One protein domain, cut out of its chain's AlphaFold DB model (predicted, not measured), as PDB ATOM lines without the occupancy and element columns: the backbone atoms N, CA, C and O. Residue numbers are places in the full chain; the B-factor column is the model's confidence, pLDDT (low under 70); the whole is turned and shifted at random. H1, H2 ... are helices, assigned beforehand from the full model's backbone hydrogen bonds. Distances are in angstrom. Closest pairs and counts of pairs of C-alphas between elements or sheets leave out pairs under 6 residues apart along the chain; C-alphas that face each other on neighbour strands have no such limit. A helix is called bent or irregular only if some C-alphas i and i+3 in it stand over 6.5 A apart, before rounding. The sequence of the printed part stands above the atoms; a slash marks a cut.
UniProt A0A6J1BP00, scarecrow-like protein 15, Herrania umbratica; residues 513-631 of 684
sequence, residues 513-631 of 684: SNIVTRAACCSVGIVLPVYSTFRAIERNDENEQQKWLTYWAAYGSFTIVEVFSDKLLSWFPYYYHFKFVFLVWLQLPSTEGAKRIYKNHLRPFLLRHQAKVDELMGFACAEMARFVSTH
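Overview. This is residues 513 to 631 of the 684 residues of the protein "scarecrow-like protein 15" of Herrania umbratica (UniProt A0A6J1BP00). Three helices, H1, H2 and H3, run to and fro as a small body, H1 nearly straight despite its bend; H4a crosses H2, and beyond it residues 607 to 631 stick out as a free arm. The printed part has 119 residues, four named helices in the order H1, H2, H3, H4 and no named strand: all helix. It is loose, with a radius of gyration of the C-alphas of 16.8 A and spans of 43 by 40 by 34 A.

Arrangement. H1, residues 514 to 538, was assigned by its hydrogen bonds as one helix but is bent, C-alphas 525 and 528 being 7.0 A apart; its arms are H1a, 514 to 525, and H1b, 528 to 538. H2, residues 542 to 568, makes a helical hairpin with H1b, touching it with residues 542 to 548 alone; the closest C-alphas, of Ala 536 and Gln 545, are 5.5 A apart. H3, residues 575 to 587, touches H1a, the same way at a shallow tilt of 13 degrees; the closest C-alphas, of Cys 521 and Phe 580, are 5.5 A apart. H4, residues 593 to 630, likewise assigned as one helix, is bent, C-alphas 608 and 611 being 8.4 A apart; its arms H4a, 593 to 608, and H4b, 611 to 630, are about perpendicular at 86 degrees. H4a is irregular, C-alphas 600 and 603 being 6.8 A apart. H4a touches H2, about perpendicular at 76 degrees; the closest C-alphas, of Tyr 551 and Ala 594, are 5.1 A apart. Every O i to N i+4 pair is within hydrogen-bond range in H1a, H1b and H4b; H2 has 20 of 23, H3 8 of 9, H4a 9 of 12.

Along the chain. H1a begins at C-alpha 514 (14.059, 61.287, -89.535) and H4b ends at C-alpha 630 (-16.051, 59.938, -63.312). H2 is 38.8 A long, H4b 28.6 A.

Size, cuts and confidence. The printed part has no cut and no long link. Residues 513 to 519 and 563 to 574 have pLDDT under 70.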
ATOM      1  N   SER A 513      16.459  59.076 -93.111       54.97
ATOM      2  CA  SER A 513      15.384  58.814 -92.131       54.97
ATOM      3  C   SER A 513      15.379  59.635 -90.827       54.97
ATOM      4  O   SER A 513      16.014  59.298 -89.826       54.97
ATOM      5  N   ASN A 514      14.469  60.617 -90.776       56.69
ATOM      6  CA  ASN A 514      14.059  61.287 -89.535       56.69
ATOM      7  C   ASN A 514      13.555  60.302 -88.461       56.69
ATOM      8  O   ASN A 514      13.673  60.585 -87.269       56.69
ATOM      9  N   ILE A 515      12.998  59.150 -88.855       57.47
ATOM     10  CA  ILE A 515      12.430  58.152 -87.935       57.47
ATOM     11  C   ILE A 515      13.538  57.496 -87.105       57.47
ATOM     12  O   ILE A 515      13.393  57.386 -85.889       57.47
ATOM     13  N   VAL A 516      14.669  57.130 -87.723       61.50
ATOM     14  CA  VAL A 516      15.816  56.533 -87.010       61.50
ATOM     15  C   VAL A 516      16.390  57.524 -85.996       61.50
ATOM     16  O   VAL A 516      16.586  57.167 -84.835       61.50
ATOM     17  N   THR A 517      16.591  58.787 -86.385       63.44
ATOM     18  CA  THR A 517      17.100  59.825 -85.474       63.44
ATOM     19  C   THR A 517      16.106  60.146 -84.354       63.44
ATOM     20  O   THR A 517      16.517  60.309 -83.204       63.44
ATOM     21  N   ARG A 518      14.797  60.183 -84.643       63.91
ATOM     22  CA  ARG A 518      13.733  60.417 -83.650       63.91
ATOM     23  C   ARG A 518      13.630  59.258 -82.653       63.91
ATOM     24  O   ARG A 518      13.625  59.508 -81.451       63.91
ATOM     25  N   ALA A 519      13.645  58.010 -83.122       68.25
ATOM     26  CA  ALA A 519      13.670  56.823 -82.265       68.25
ATOM     27  C   ALA A 519      14.939  56.771 -81.398       68.25
ATOM     28  O   ALA A 519      14.850  56.533 -80.194       68.25
ATOM     29  N   ALA A 520      16.111  57.081 -81.966       72.88
ATOM     30  CA  ALA A 520      17.357  57.189 -81.211       72.88
ATOM     31  C   ALA A 520      17.286  58.283 -80.129       72.88
ATOM     32  O   ALA A 520      17.718  58.044 -79.002       72.88
ATOM     33  N   CYS A 521      16.684  59.443 -80.423       73.88
ATOM     34  CA  CYS A 521      16.430  60.487 -79.424       73.88
ATOM     35  C   CYS A 521      15.504  60.007 -78.296       73.88
ATOM     36  O   CYS A 521      15.783  60.303 -77.139       73.88
ATOM     37  N   CYS A 522      14.445  59.246 -78.588       73.06
ATOM     38  CA  CYS A 522      13.554  58.698 -77.558       73.06
ATOM     39  C   CYS A 522      14.257  57.643 -76.683       73.06
ATOM     40  O   CYS A 522      14.180  57.704 -75.455       73.06
ATOM     41  N   SER A 523      15.000  56.710 -77.287       78.00
ATOM     42  CA  SER A 523      15.749  55.679 -76.552       78.00
ATOM     43  C   SER A 523      16.854  56.272 -75.674       78.00
ATOM     44  O   SER A 523      17.016  55.868 -74.522       78.00
ATOM     45  N   VAL A 524      17.588  57.266 -76.184       83.00
ATOM     46  CA  VAL A 524      18.628  57.971 -75.422       83.00
ATOM     47  C   VAL A 524      18.021  58.913 -74.380       83.00
ATOM     48  O   VAL A 524      18.530  58.971 -73.269       83.00
ATOM     49  N   GLY A 525      16.941  59.630 -74.697       81.69
ATOM     50  CA  GLY A 525      16.313  60.604 -73.798       81.69
ATOM     51  C   GLY A 525      15.474  59.994 -72.670       81.69
ATOM     52  O   GLY A 525      15.317  60.637 -71.631       81.69
ATOM     53  N   ILE A 526      14.956  58.771 -72.851       84.00
ATOM     54  CA  ILE A 526      14.037  58.121 -71.902       84.00
ATOM     55  C   ILE A 526      14.559  56.757 -71.437       84.00
ATOM     56  O   ILE A 526      14.751  56.567 -70.240       84.00
ATOM     57  N   VAL A 527      14.800  55.800 -72.341       81.81
ATOM     58  CA  VAL A 527      15.031  54.388 -71.960       81.81
ATOM     59  C   VAL A 527      16.321  54.206 -71.148       81.81
ATOM     60  O   VAL A 527      16.301  53.553 -70.102       81.81
ATOM     61  N   LEU A 528      17.430  54.823 -71.574       83.00
ATOM     62  CA  LEU A 528      18.705  54.764 -70.842       83.00
ATOM     63  C   LEU A 528      18.642  55.465 -69.461       83.00
ATOM     64  O   LEU A 528      19.072  54.853 -68.475       83.00
ATOM     65  N   PRO A 529      18.062  56.678 -69.328       85.75
ATOM     66  CA  PRO A 529      17.762  57.286 -68.032       85.75
ATOM     67  C   PRO A 529      16.814  56.475 -67.142       85.75
ATOM     68  O   PRO A 529      17.067  56.395 -65.942       85.75
ATOM     69  N   VAL A 530      15.758  55.845 -67.674       87.06
ATOM     70  CA  VAL A 530      14.821  55.020 -66.878       87.06
ATOM     71  C   VAL A 530      15.548  53.835 -66.250       87.06
ATOM     72  O   VAL A 530      15.488  53.666 -65.031       87.06
ATOM     73  N   TYR A 531      16.301  53.062 -67.040       86.62
ATOM     74  CA  TYR A 531      17.073  51.932 -66.514       86.62
ATOM     75  C   TYR A 531      18.127  52.381 -65.488       86.62
ATOM     76  O   TYR A 531      18.343  51.721 -64.472       86.62
ATOM     77  N   SER A 532      18.754  53.537 -65.719       85.50
ATOM     78  CA  SER A 532      19.771  54.092 -64.818       85.50
ATOM     79  C   SER A 532      19.166  54.650 -63.519       85.50
ATOM     80  O   SER A 532      19.762  54.485 -62.457       85.50
ATOM     81  N   THR A 533      17.955  55.217 -63.577       87.00
ATOM     82  CA  THR A 533      17.170  55.649 -62.406       87.00
ATOM     83  C   THR A 533      16.753  54.441 -61.567       87.00
ATOM     84  O   THR A 533      17.008  54.421 -60.367       87.00
ATOM     85  N   PHE A 534      16.203  53.393 -62.196       88.50
ATOM     86  CA  PHE A 534      15.903  52.114 -61.540       88.50
ATOM     87  C   PHE A 534      17.145  51.539 -60.844       88.50
ATOM     88  O   PHE A 534      17.123  51.262 -59.649       88.50
ATOM     89  N   ARG A 535      18.280  51.475 -61.552       85.06
ATOM     90  CA  ARG A 535      19.559  50.998 -61.005       85.06
ATOM     91  C   ARG A 535      20.078  51.836 -59.827       85.06
ATOM     92  O   ARG A 535      20.772  51.281 -58.981       85.06
ATOM     93  N   ALA A 536      19.775  53.134 -59.761       86.69
ATOM     94  CA  ALA A 536      20.133  54.004 -58.636       86.69
ATOM     95  C   ALA A 536      19.190  53.838 -57.425       86.69
ATOM     96  O   ALA A 536      19.633  53.949 -56.280       86.69
ATOM     97  N   ILE A 537      17.913  53.524 -57.669       86.44
ATOM     98  CA  ILE A 537      16.926  53.182 -56.633       86.44
ATOM     99  C   ILE A 537      17.289  51.838 -55.987       86.44
ATOM    100  O   ILE A 537      17.527  51.795 -54.785       86.44
ATOM    101  N   GLU A 538      17.461  50.775 -56.779       88.44
ATOM    102  CA  GLU A 538      17.819  49.423 -56.296       88.44
ATOM    103  C   GLU A 538      19.156  49.371 -55.533       88.44
ATOM    104  O   GLU A 538      19.380  48.501 -54.696       88.44
ATOM    105  N   ARG A 539      20.072  50.305 -55.820       85.62
ATOM    106  CA  ARG A 539      21.371  50.430 -55.132       85.62
ATOM    107  C   ARG A 539      21.348  51.365 -53.926       85.62
ATOM    108  O   ARG A 539      22.358  51.467 -53.240       85.62
ATOM    109  N   ASN A 540      20.226  52.045 -53.701       85.44
ATOM    110  CA  ASN A 540      20.032  53.065 -52.677       85.44
ATOM    111  C   ASN A 540      21.127  54.162 -52.660       85.44
ATOM    112  O   ASN A 540      21.546  54.628 -51.604       85.44
ATOM    113  N   ASP A 541      21.621  54.547 -53.844       85.94
ATOM    114  CA  ASP A 541      22.690  55.541 -54.016       85.94
ATOM    115  C   ASP A 541      22.093  56.951 -54.130       85.94
ATOM    116  O   ASP A 541      21.656  57.368 -55.205       85.94
ATOM    117  N   GLU A 542      22.089  57.696 -53.023       82.94
ATOM    118  CA  GLU A 542      21.551  59.062 -52.948       82.94
ATOM    119  C   GLU A 542      22.170  60.024 -53.984       82.94
ATOM    120  O   GLU A 542      21.489  60.925 -54.481       82.94
ATOM    121  N   ASN A 543      23.445  59.839 -54.355       83.31
ATOM    122  CA  ASN A 543      24.138  60.735 -55.283       83.31
ATOM    123  C   ASN A 543      23.705  60.480 -56.729       83.31
ATOM    124  O   ASN A 543      23.390  61.428 -57.457       83.31
ATOM    125  N   GLU A 544      23.638  59.213 -57.147       82.00
ATOM    126  CA  GLU A 544      23.075  58.860 -58.453       82.00
ATOM    127  C   GLU A 544      21.569  59.168 -58.507       82.00
ATOM    128  O   GLU A 544      21.111  59.735 -59.499       82.00
ATOM    129  N   GLN A 545      20.796  58.908 -57.447       85.75
ATOM    130  CA  GLN A 545      19.375  59.277 -57.383       85.75
ATOM    131  C   GLN A 545      19.170  60.789 -57.570       85.75
ATOM    132  O   GLN A 545      18.395  61.203 -58.437       85.75
ATOM    133  N   GLN A 546      19.911  61.635 -56.842       85.69
ATOM    134  CA  GLN A 546      19.839  63.092 -56.990       85.69
ATOM    135  C   GLN A 546      20.260  63.549 -58.397       85.69
ATOM    136  O   GLN A 546      19.656  64.467 -58.960       85.69
ATOM    137  N   LYS A 547      21.270  62.914 -58.998       86.25
ATOM    138  CA  LYS A 547      21.707  63.164 -60.381       86.25
ATOM    139  C   LYS A 547      20.602  62.834 -61.390       86.25
ATOM    140  O   LYS A 547      20.297  63.686 -62.226       86.25
ATOM    141  N   TRP A 548      19.957  61.670 -61.295       88.56
ATOM    142  CA  TRP A 548      18.867  61.285 -62.202       88.56
ATOM    143  C   TRP A 548      17.597  62.114 -61.979       88.56
ATOM    144  O   TRP A 548      16.980  62.539 -62.952       88.56
ATOM    145  N   LEU A 549      17.258  62.483 -60.740       87.88
ATOM    146  CA  LEU A 549      16.178  63.439 -60.460       87.88
ATOM    147  C   LEU A 549      16.454  64.819 -61.090       87.88
ATOM    148  O   LEU A 549      15.566  65.445 -61.667       87.88
ATOM    149  N   THR A 550      17.712  65.270 -61.043       88.38
ATOM    150  CA  THR A 550      18.154  66.514 -61.695       88.38
ATOM    151  C   THR A 550      18.108  66.402 -63.226       88.38
ATOM    152  O   THR A 550      17.742  67.372 -63.894       88.38
ATOM    153  N   TYR A 551      18.419  65.224 -63.787       90.62
ATOM    154  CA  TYR A 551      18.213  64.915 -65.206       90.62
ATOM    155  C   TYR A 551      16.737  65.020 -65.595       90.62
ATOM    156  O   TYR A 551      16.421  65.767 -66.516       90.62
ATOM    157  N   TRP A 552      15.830  64.356 -64.874       92.06
ATOM    158  CA  TRP A 552      14.400  64.373 -65.188       92.06
ATOM    159  C   TRP A 552      13.788  65.774 -65.117       92.06
ATOM    160  O   TRP A 552      13.000  66.135 -65.989       92.06
ATOM    161  N   ALA A 553      14.207  66.601 -64.154       88.50
ATOM    162  CA  ALA A 553      13.795  68.002 -64.087       88.50
ATOM    163  C   ALA A 553      14.265  68.812 -65.316       88.50
ATOM    164  O   ALA A 553      13.477  69.548 -65.911       88.50
ATOM    165  N   ALA A 554      15.528  68.654 -65.731       88.94
ATOM    166  CA  ALA A 554      16.056  69.326 -66.920       88.94
ATOM    167  C   ALA A 554      15.386  68.818 -68.212       88.94
ATOM    168  O   ALA A 554      14.931  69.631 -69.018       88.94
ATOM    169  N   TYR A 555      15.260  67.498 -68.374       88.50
ATOM    170  CA  TYR A 555      14.616  66.849 -69.517       88.50
ATOM    171  C   TYR A 555      13.149  67.272 -69.651       88.50
ATOM    172  O   TYR A 555      12.762  67.764 -70.703       88.50
ATOM    173  N   GLY A 556      12.353  67.203 -68.578       85.62
ATOM    174  CA  GLY A 556      10.955  67.647 -68.598       85.62
ATOM    175  C   GLY A 556      10.798  69.128 -68.966       85.62
ATOM    176  O   GLY A 556       9.918  69.477 -69.750       85.62
ATOM    177  N   SER A 557      11.694  69.998 -68.477       85.31
ATOM    178  CA  SER A 557      11.697  71.414 -68.876       85.31
ATOM    179  C   SER A 557      12.045  71.621 -70.356       85.31
ATOM    180  O   SER A 557      11.490  72.513 -70.994       85.31
ATOM    181  N   PHE A 558      12.908  70.770 -70.921       86.19
ATOM    182  CA  PHE A 558      13.212  70.755 -72.349       86.19
ATOM    183  C   PHE A 558      12.018  70.245 -73.170       86.19
ATOM    184  O   PHE A 558      11.644  70.910 -74.129       86.19
ATOM    185  N   THR A 559      11.344  69.166 -72.757       81.06
ATOM    186  CA  THR A 559      10.147  68.633 -73.436       81.06
ATOM    187  C   THR A 559       9.023  69.670 -73.550       81.06
ATOM    188  O   THR A 559       8.347  69.738 -74.573       81.06
ATOM    189  N   ILE A 560       8.838  70.528 -72.539       79.62
ATOM    190  CA  ILE A 560       7.845  71.618 -72.589       79.62
ATOM    191  C   ILE A 560       8.200  72.656 -73.667       79.62
ATOM    192  O   ILE A 560       7.313  73.125 -74.375       79.62
ATOM    193  N   VAL A 561       9.483  73.001 -73.824       79.19
ATOM    194  CA  VAL A 561       9.956  73.885 -74.908       79.19
ATOM    195  C   VAL A 561       9.875  73.177 -76.266       79.19
ATOM    196  O   VAL A 561       9.535  73.800 -77.271       79.19
ATOM    197  N   GLU A 562      10.126  71.869 -76.288       77.31
ATOM    198  CA  GLU A 562      10.173  71.042 -77.492       77.31
ATOM    199  C   GLU A 562       8.842  70.991 -78.251       77.31
ATOM    200  O   GLU A 562       8.826  71.083 -79.478       77.31
ATOM    201  N   VAL A 563       7.712  70.970 -77.533       68.44
ATOM    202  CA  VAL A 563       6.359  71.066 -78.120       68.44
ATOM    203  C   VAL A 563       6.177  72.332 -78.979       68.44
ATOM    204  O   VAL A 563       5.378  72.333 -79.919       68.44
ATOM    205  N   PHE A 564       6.938  73.397 -78.704       60.88
ATOM    206  CA  PHE A 564       6.958  74.618 -79.513       60.88
ATOM    207  C   PHE A 564       8.081  74.616 -80.565       60.88
ATOM    208  O   PHE A 564       7.855  75.089 -81.681       60.88
ATOM    209  N   SER A 565       9.272  74.074 -80.270       64.75
ATOM    210  CA  SER A 565      10.377  74.055 -81.243       64.75
ATOM    211  C   SER A 565      10.174  73.062 -82.386       64.75
ATOM    212  O   SER A 565      10.515  73.405 -83.516       64.75
ATOM    213  N   ASP A 566       9.538  71.905 -82.173       63.06
ATOM    214  CA  ASP A 566       9.240  70.952 -83.258       63.06
ATOM    215  C   ASP A 566       8.265  71.532 -84.312       63.06
ATOM    216  O   ASP A 566       8.210  71.031 -85.435       63.06
ATOM    217  N   LYS A 567       7.561  72.639 -84.014       53.00
ATOM    218  CA  LYS A 567       6.755  73.411 -84.985       53.00
ATOM    219  C   LYS A 567       7.483  74.602 -85.627       53.00
ATOM    220  O   LYS A 567       7.010  75.112 -86.638       53.00
ATOM    221  N   LEU A 568       8.593  75.072 -85.051       57.59
ATOM    222  CA  LEU A 568       9.285  76.310 -85.464       57.59
ATOM    223  C   LEU A 568      10.703  76.091 -86.016       57.59
ATOM    224  O   LEU A 568      11.228  76.964 -86.707       57.59
ATOM    225  N   LEU A 569      11.331  74.952 -85.713       60.38
ATOM    226  CA  LEU A 569      12.727  74.636 -86.041       60.38
ATOM    227  C   LEU A 569      12.901  73.307 -86.793       60.38
ATOM    228  O   LEU A 569      13.995  73.022 -87.267       60.38
ATOM    229  N   SER A 570      11.835  72.527 -86.987       60.16
ATOM    230  CA  SER A 570      11.851  71.293 -87.792       60.16
ATOM    231  C   SER A 570      12.165  71.516 -89.279       60.16
ATOM    232  O   SER A 570      12.625  70.595 -89.946       60.16
ATOM    233  N   TRP A 571      11.988  72.740 -89.791       57.41
ATOM    234  CA  TRP A 571      12.417  73.138 -91.139       57.41
ATOM    235  C   TRP A 571      13.935  73.374 -91.262       57.41
ATOM    236  O   TRP A 571      14.442  73.494 -92.376       57.41
ATOM    237  N   PHE A 572      14.665  73.474 -90.144       62.53
ATOM    238  CA  PHE A 572      16.096  73.763 -90.142       62.53
ATOM    239  C   PHE A 572      16.924  72.469 -90.274       62.53
ATOM    240  O   PHE A 572      16.818  71.585 -89.413       62.53
ATOM    241  N   PRO A 573      17.792  72.345 -91.299       54.75
ATOM    242  CA  PRO A 573      18.678  71.195 -91.443       54.75
ATOM    243  C   PRO A 573      19.505  70.933 -90.178       54.75
ATOM    244  O   PRO A 573      19.976  71.851 -89.515       54.75
ATOM    245  N   TYR A 574      19.706  69.657 -89.854       65.25
ATOM    246  CA  TYR A 574      20.428  69.177 -88.667       65.25
ATOM    247  C   TYR A 574      19.773  69.410 -87.288       65.25
ATOM    248  O   TYR A 574      20.354  68.963 -86.296       65.25
ATOM    249  N   TYR A 575      18.565  69.989 -87.176       76.31
ATOM    250  CA  TYR A 575      17.860  70.163 -85.885       76.31
ATOM    251  C   TYR A 575      17.847  68.887 -85.019       76.31
ATOM    252  O   TYR A 575      18.260  68.917 -83.857       76.31
ATOM    253  N   TYR A 576      17.480  67.735 -85.593       71.75
ATOM    254  CA  TYR A 576      17.448  66.465 -84.859       71.75
ATOM    255  C   TYR A 576      18.836  65.933 -84.447       71.75
ATOM    256  O   TYR A 576      18.939  65.248 -83.429       71.75
ATOM    257  N   HIS A 577      19.917  66.295 -85.150       77.12
ATOM    258  CA  HIS A 577      21.280  65.979 -84.705       77.12
ATOM    259  C   HIS A 577      21.703  66.863 -83.523       77.12
ATOM    260  O   HIS A 577      22.288  66.354 -82.565       77.12
ATOM    261  N   PHE A 578      21.349  68.155 -83.523       80.44
ATOM    262  CA  PHE A 578      21.571  69.029 -82.364       80.44
ATOM    263  C   PHE A 578      20.763  68.571 -81.140       80.44
ATOM    264  O   PHE A 578      21.321  68.508 -80.043       80.44
ATOM    265  N   LYS A 579      19.500  68.157 -81.324       82.44
ATOM    266  CA  LYS A 579      18.682  67.508 -80.282       82.44
ATOM    267  C   LYS A 579      19.367  66.261 -79.719       82.44
ATOM    268  O   LYS A 579      19.501  66.141 -78.504       82.44
ATOM    269  N   PHE A 580      19.844  65.358 -80.578       82.50
ATOM    270  CA  PHE A 580      20.533  64.140 -80.142       82.50
ATOM    271  C   PHE A 580      21.789  64.451 -79.309       82.50
ATOM    272  O   PHE A 580      21.945  63.931 -78.205       82.50
ATOM    273  N   VAL A 581      22.649  65.360 -79.788       84.38
ATOM    274  CA  VAL A 581      23.853  65.804 -79.060       84.38
ATOM    275  C   VAL A 581      23.494  66.455 -77.718       84.38
ATOM    276  O   VAL A 581      24.153  66.185 -76.714       84.38
ATOM    277  N   PHE A 582      22.428  67.259 -77.666       86.81
ATOM    278  CA  PHE A 582      21.938  67.873 -76.431       86.81
ATOM    279  C   PHE A 582      21.440  66.832 -75.412       86.81
ATOM    280  O   PHE A 582      21.826  66.889 -74.244       86.81
ATOM    281  N   LEU A 583      20.656  65.840 -75.847       86.12
ATOM    282  CA  LEU A 583      20.163  64.755 -74.986       86.12
ATOM    283  C   LEU A 583      21.296  63.879 -74.427       86.12
ATOM    284  O   LEU A 583      21.222  63.452 -73.274       86.12
ATOM    285  N   VAL A 584      22.368  63.656 -75.197       85.56
ATOM    286  CA  VAL A 584      23.594  62.996 -74.711       85.56
ATOM    287  C   VAL A 584      24.345  63.891 -73.714       85.56
ATOM    288  O   VAL A 584      24.769  63.424 -72.656       85.56
ATOM    289  N   TRP A 585      24.470  65.192 -73.991       89.50
ATOM    290  CA  TRP A 585      25.149  66.154 -73.112       89.50
ATOM    291  C   TRP A 585      24.463  66.345 -71.748       89.50
ATOM    292  O   TRP A 585      25.149  66.555 -70.743       89.50
ATOM    293  N   LEU A 586      23.133  66.213 -71.679       87.12
ATOM    294  CA  LEU A 586      22.391  66.190 -70.412       87.12
ATOM    295  C   LEU A 586      22.800  65.016 -69.500       87.12
ATOM    296  O   LEU A 586      22.750  65.168 -68.279       87.12
ATOM    297  N   GLN A 587      23.186  63.874 -70.082       83.25
ATOM    298  CA  GLN A 587      23.493  62.619 -69.378       83.25
ATOM    299  C   GLN A 587      24.981  62.436 -69.059       83.25
ATOM    300  O   GLN A 587      25.322  61.690 -68.139       83.25
ATOM    301  N   LEU A 588      25.871  63.089 -69.812       81.69
ATOM    302  CA  LEU A 588      27.319  62.936 -69.670       81.69
ATOM    303  C   LEU A 588      27.801  63.347 -68.259       81.69
ATOM    304  O   LEU A 588      27.709  64.525 -67.891       81.69
ATOM    305  N   PRO A 589      28.374  62.416 -67.464       71.50
ATOM    306  CA  PRO A 589      28.800  62.709 -66.093       71.50
ATOM    307  C   PRO A 589      30.015  63.647 -66.036       71.50
ATOM    308  O   PRO A 589      30.238  64.293 -65.020       71.50
ATOM    309  N   SER A 590      30.775  63.765 -67.128       71.12
ATOM    310  CA  SER A 590      31.913  64.684 -67.257       71.12
ATOM    311  C   SER A 590      31.515  66.150 -67.464       71.12
ATOM    312  O   SER A 590      32.333  67.033 -67.222       71.12
ATOM    313  N   THR A 591      30.285  66.431 -67.912       75.12
ATOM    314  CA  THR A 591      29.804  67.796 -68.205       75.12
ATOM    315  C   THR A 591      28.675  68.271 -67.293       75.12
ATOM    316  O   THR A 591      28.348  69.459 -67.319       75.12
ATOM    317  N   GLU A 592      28.073  67.369 -66.508       83.12
ATOM    318  CA  GLU A 592      26.947  67.622 -65.594       83.12
ATOM    319  C   GLU A 592      25.817  68.477 -66.219       83.12
ATOM    320  O   GLU A 592      25.247  69.361 -65.570       83.12
ATOM    321  N   GLY A 593      25.496  68.245 -67.501       86.44
ATOM    322  CA  GLY A 593      24.702  69.174 -68.316       86.44
ATOM    323  C   GLY A 593      23.334  69.515 -67.718       86.44
ATOM    324  O   GLY A 593      22.986  70.692 -67.565       86.44
ATOM    325  N   ALA A 594      22.601  68.496 -67.259       88.06
ATOM    326  CA  ALA A 594      21.331  68.675 -66.559       88.06
ATOM    327  C   ALA A 594      21.456  69.510 -65.271       88.06
ATOM    328  O   ALA A 594      20.642  70.396 -65.022       88.06
ATOM    329  N   LYS A 595      22.509  69.291 -64.473       87.75
ATOM    330  CA  LYS A 595      22.781  70.014 -63.216       87.75
ATOM    331  C   LYS A 595      23.081  71.492 -63.467       87.75
ATOM    332  O   LYS A 595      22.668  72.342 -62.676       87.75
ATOM    333  N   ARG A 596      23.750  71.806 -64.582       87.12
ATOM    334  CA  ARG A 596      24.019  73.181 -65.027       87.12
ATOM    335  C   ARG A 596      22.734  73.902 -65.444       87.12
ATOM    336  O   ARG A 596      22.503  75.016 -64.979       87.12
ATOM    337  N   ILE A 597      21.870  73.263 -66.239       88.88
ATOM    338  CA  ILE A 597      20.548  73.815 -66.597       88.88
ATOM    339  C   ILE A 597      19.668  73.985 -65.354       88.88
ATOM    340  O   ILE A 597      19.073  75.049 -65.161       88.88
ATOM    341  N   TYR A 598      19.640  72.979 -64.476       88.44
ATOM    342  CA  TYR A 598      18.857  73.013 -63.248       88.44
ATOM    343  C   TYR A 598      19.257  74.192 -62.353       88.44
ATOM    344  O   TYR A 598      18.402  74.990 -61.972       88.44
ATOM    345  N   LYS A 599      20.552  74.349 -62.046       88.81
ATOM    346  CA  LYS A 599      21.028  75.423 -61.160       88.81
ATOM    347  C   LYS A 599      20.893  76.819 -61.774       88.81
ATOM    348  O   LYS A 599      20.517  77.739 -61.051       88.81
ATOM    349  N   ASN A 600      21.185  76.980 -63.066       88.12
ATOM    350  CA  ASN A 600      21.312  78.306 -63.683       88.12
ATOM    351  C   ASN A 600      20.000  78.852 -64.262       88.12
ATOM    352  O   ASN A 600      19.844  80.069 -64.344       88.12
ATOM    353  N   HIS A 601      19.070  77.982 -64.671       86.75
ATOM    354  CA  HIS A 601      17.847  78.390 -65.369       86.75
ATOM    355  C   HIS A 601      16.585  77.877 -64.677       86.75
ATOM    356  O   HIS A 601      15.737  78.682 -64.290       86.75
ATOM    357  N   LEU A 602      16.466  76.563 -64.457       86.06
ATOM    358  CA  LEU A 602      15.209  75.982 -63.974       86.06
ATOM    359  C   LEU A 602      14.907  76.358 -62.515       86.06
ATOM    360  O   LEU A 602      13.813  76.825 -62.219       86.06
ATOM    361  N   ARG A 603      15.883  76.239 -61.605       87.62
ATOM    362  CA  ARG A 603      15.728  76.604 -60.188       87.62
ATOM    363  C   ARG A 603      15.348  78.081 -59.978       87.62
ATOM    364  O   ARG A 603      14.362  78.311 -59.279       87.62
ATOM    365  N   PRO A 604      16.048  79.088 -60.546       89.12
ATOM    366  CA  PRO A 604      15.631  80.484 -60.391       89.12
ATOM    367  C   PRO A 604      14.305  80.798 -61.101       89.12
ATOM    368  O   PRO A 604      13.568  81.660 -60.624       89.12
ATOM    369  N   PHE A 605      13.956  80.099 -62.190       86.12
ATOM    370  CA  PHE A 605      12.649  80.252 -62.832       86.12
ATOM    371  C   PHE A 605      11.504  79.710 -61.963       86.12
ATOM    372  O   PHE A 605      10.521  80.423 -61.757       86.12
ATOM    373  N   LEU A 606      11.634  78.491 -61.430       85.50
ATOM    374  CA  LEU A 606      10.612  77.859 -60.592       85.50
ATOM    375  C   LEU A 606      10.414  78.625 -59.279       85.50
ATOM    376  O   LEU A 606       9.286  78.976 -58.958       85.50
ATOM    377  N   LEU A 607      11.493  78.989 -58.575       88.12
ATOM    378  CA  LEU A 607      11.401  79.777 -57.335       88.12
ATOM    379  C   LEU A 607      10.728  81.145 -57.549       88.12
ATOM    380  O   LEU A 607      10.041  81.638 -56.660       88.12
ATOM    381  N   ARG A 608      10.884  81.758 -58.731       88.69
ATOM    382  CA  ARG A 608      10.237  83.036 -59.075       88.69
ATOM    383  C   ARG A 608       8.736  82.907 -59.365       88.69
ATOM    384  O   ARG A 608       8.019  83.896 -59.247       88.69
ATOM    385  N   HIS A 609       8.265  81.723 -59.752       84.19
ATOM    386  CA  HIS A 609       6.877  81.489 -60.167       84.19
ATOM    387  C   HIS A 609       6.135  80.472 -59.293       84.19
ATOM    388  O   HIS A 609       5.002  80.130 -59.621       84.19
ATOM    389  N   GLN A 610       6.743  80.027 -58.188       83.25
ATOM    390  CA  GLN A 610       6.286  78.913 -57.357       83.25
ATOM    391  C   GLN A 610       4.778  78.954 -57.073       83.25
ATOM    392  O   GLN A 610       4.079  78.035 -57.471       83.25
ATOM    393  N   ALA A 611       4.248  80.061 -56.541       83.25
ATOM    394  CA  ALA A 611       2.818  80.184 -56.233       83.25
ATOM    395  C   ALA A 611       1.879  79.929 -57.436       83.25
ATOM    396  O   ALA A 611       0.802  79.374 -57.253       83.25
ATOM    397  N   LYS A 612       2.287  80.286 -58.664       77.44
ATOM    398  CA  LYS A 612       1.515  80.015 -59.895       77.44
ATOM    399  C   LYS A 612       1.679  78.581 -60.397       77.44
ATOM    400  O   LYS A 612       0.779  78.051 -61.039       77.44
ATOM    401  N   VAL A 613       2.837  77.968 -60.147       82.56
ATOM    402  CA  VAL A 613       3.071  76.548 -60.450       82.56
ATOM    403  C   VAL A 613       2.263  75.683 -59.486       82.56
ATOM    404  O   VAL A 613       1.596  74.761 -59.933       82.56
ATOM    405  N   ASP A 614       2.243  76.031 -58.200       84.81
ATOM    406  CA  ASP A 614       1.468  75.348 -57.162       84.81
ATOM    407  C   ASP A 614      -0.051  75.478 -57.417       84.81
ATOM    408  O   ASP A 614      -0.776  74.490 -57.322       84.81
ATOM    409  N   GLU A 615      -0.527  76.658 -57.839       85.62
ATOM    410  CA  GLU A 615      -1.911  76.892 -58.295       85.62
ATOM    411  C   GLU A 615      -2.279  76.020 -59.512       85.62
ATOM    412  O   GLU A 615      -3.294  75.318 -59.498       85.62
ATOM    413  N   LEU A 616      -1.430  76.004 -60.548       79.38
ATOM    414  CA  LEU A 616      -1.643  75.211 -61.764       79.38
ATOM    415  C   LEU A 616      -1.596  73.698 -61.492       79.38
ATOM    416  O   LEU A 616      -2.404  72.950 -62.044       79.38
ATOM    417  N   MET A 617      -0.685  73.245 -60.626       78.25
ATOM    418  CA  MET A 617      -0.609  71.854 -60.174       78.25
ATOM    419  C   MET A 617      -1.846  71.466 -59.363       78.25
ATOM    420  O   MET A 617      -2.405  70.396 -59.592       78.25
ATOM    421  N   GLY A 618      -2.324  72.340 -58.470       81.69
ATOM    422  CA  GLY A 618      -3.570  72.137 -57.731       81.69
ATOM    423  C   GLY A 618      -4.774  71.963 -58.661       81.69
ATOM    424  O   GLY A 618      -5.545  71.017 -58.496       81.69
ATOM    425  N   PHE A 619      -4.892  72.816 -59.685       80.44
ATOM    426  CA  PHE A 619      -5.925  72.693 -60.716       80.44
ATOM    427  C   PHE A 619      -5.802  71.382 -61.511       80.44
ATOM    428  O   PHE A 619      -6.774  70.635 -61.615       80.44
ATOM    429  N   ALA A 620      -4.608  71.056 -62.016       75.00
ATOM    430  CA  ALA A 620      -4.376  69.843 -62.803       75.00
ATOM    431  C   ALA A 620      -4.656  68.559 -62.001       75.00
ATOM    432  O   ALA A 620      -5.325  67.653 -62.497       75.00
ATOM    433  N   CYS A 621      -4.212  68.490 -60.741       78.81
ATOM    434  CA  CYS A 621      -4.502  67.362 -59.856       78.81
ATOM    435  C   CYS A 621      -5.996  67.256 -59.517       78.81
ATOM    436  O   CYS A 621      -6.517  66.143 -59.462       78.81
ATOM    437  N   ALA A 622      -6.704  68.376 -59.334       80.94
ATOM    438  CA  ALA A 622      -8.150  68.371 -59.111       80.94
ATOM    439  C   ALA A 622      -8.932  67.894 -60.349       80.94
ATOM    440  O   ALA A 622      -9.898  67.141 -60.209       80.94
ATOM    441  N   GLU A 623      -8.504  68.278 -61.554       77.50
ATOM    442  CA  GLU A 623      -9.119  67.835 -62.810       77.50
ATOM    443  C   GLU A 623      -8.865  66.342 -63.068       77.50
ATOM    444  O   GLU A 623      -9.800  65.595 -63.351       77.50
ATOM    445  N   MET A 624      -7.630  65.869 -62.863       74.69
ATOM    446  CA  MET A 624      -7.297  64.441 -62.940       74.69
ATOM    447  C   MET A 624      -8.069  63.614 -61.904       74.69
ATOM    448  O   MET A 624      -8.597  62.556 -62.239       74.69
ATOM    449  N   ALA A 625      -8.193  64.096 -60.662       78.81
ATOM    450  CA  ALA A 625      -8.989  63.429 -59.633       78.81
ATOM    451  C   ALA A 625     -10.477  63.359 -60.017       78.81
ATOM    452  O   ALA A 625     -11.106  62.314 -59.836       78.81
ATOM    453  N   ARG A 626     -11.029  64.431 -60.607       79.69
ATOM    454  CA  ARG A 626     -12.406  64.441 -61.117       79.69
ATOM    455  C   ARG A 626     -12.573  63.427 -62.246       79.69
ATOM    456  O   ARG A 626     -13.430  62.557 -62.127       79.69
ATOM    457  N   PHE A 627     -11.711  63.457 -63.263       73.56
ATOM    458  CA  PHE A 627     -11.721  62.507 -64.380       73.56
ATOM    459  C   PHE A 627     -11.646  61.044 -63.908       73.56
ATOM    460  O   PHE A 627     -12.445  60.215 -64.346       73.56
ATOM    461  N   VAL A 628     -10.741  60.730 -62.974       76.38
ATOM    462  CA  VAL A 628     -10.604  59.384 -62.390       76.38
ATOM    463  C   VAL A 628     -11.844  58.981 -61.586       76.38
ATOM    464  O   VAL A 628     -12.227  57.813 -61.630       76.38
ATOM    465  N   SER A 629     -12.507  59.919 -60.898       76.25
ATOM    466  CA  SER A 629     -13.772  59.648 -60.198       76.25
ATOM    467  C   SER A 629     -14.946  59.403 -61.158       76.25
ATOM    468  O   SER A 629     -15.756  58.514 -60.912       76.25
ATOM    469  N   THR A 630     -15.010  60.119 -62.287       77.38
ATOM    470  CA  THR A 630     -16.051  59.938 -63.312       77.38
ATOM    471  C   THR A 630     -15.950  58.570 -63.987       77.38
ATOM    472  O   THR A 630     -16.960  57.888 -64.129       77.38
ATOM    473  N   HIS A 631     -14.737  58.123 -64.323       72.50
ATOM    474  CA  HIS A 631     -14.494  56.834 -64.988       72.50
ATOM    475  C   HIS A 631     -14.194  55.694 -63.988       72.50
ATOM    476  O   HIS A 631     -13.680  54.636 -64.357       72.50
TER     477      HIS A 631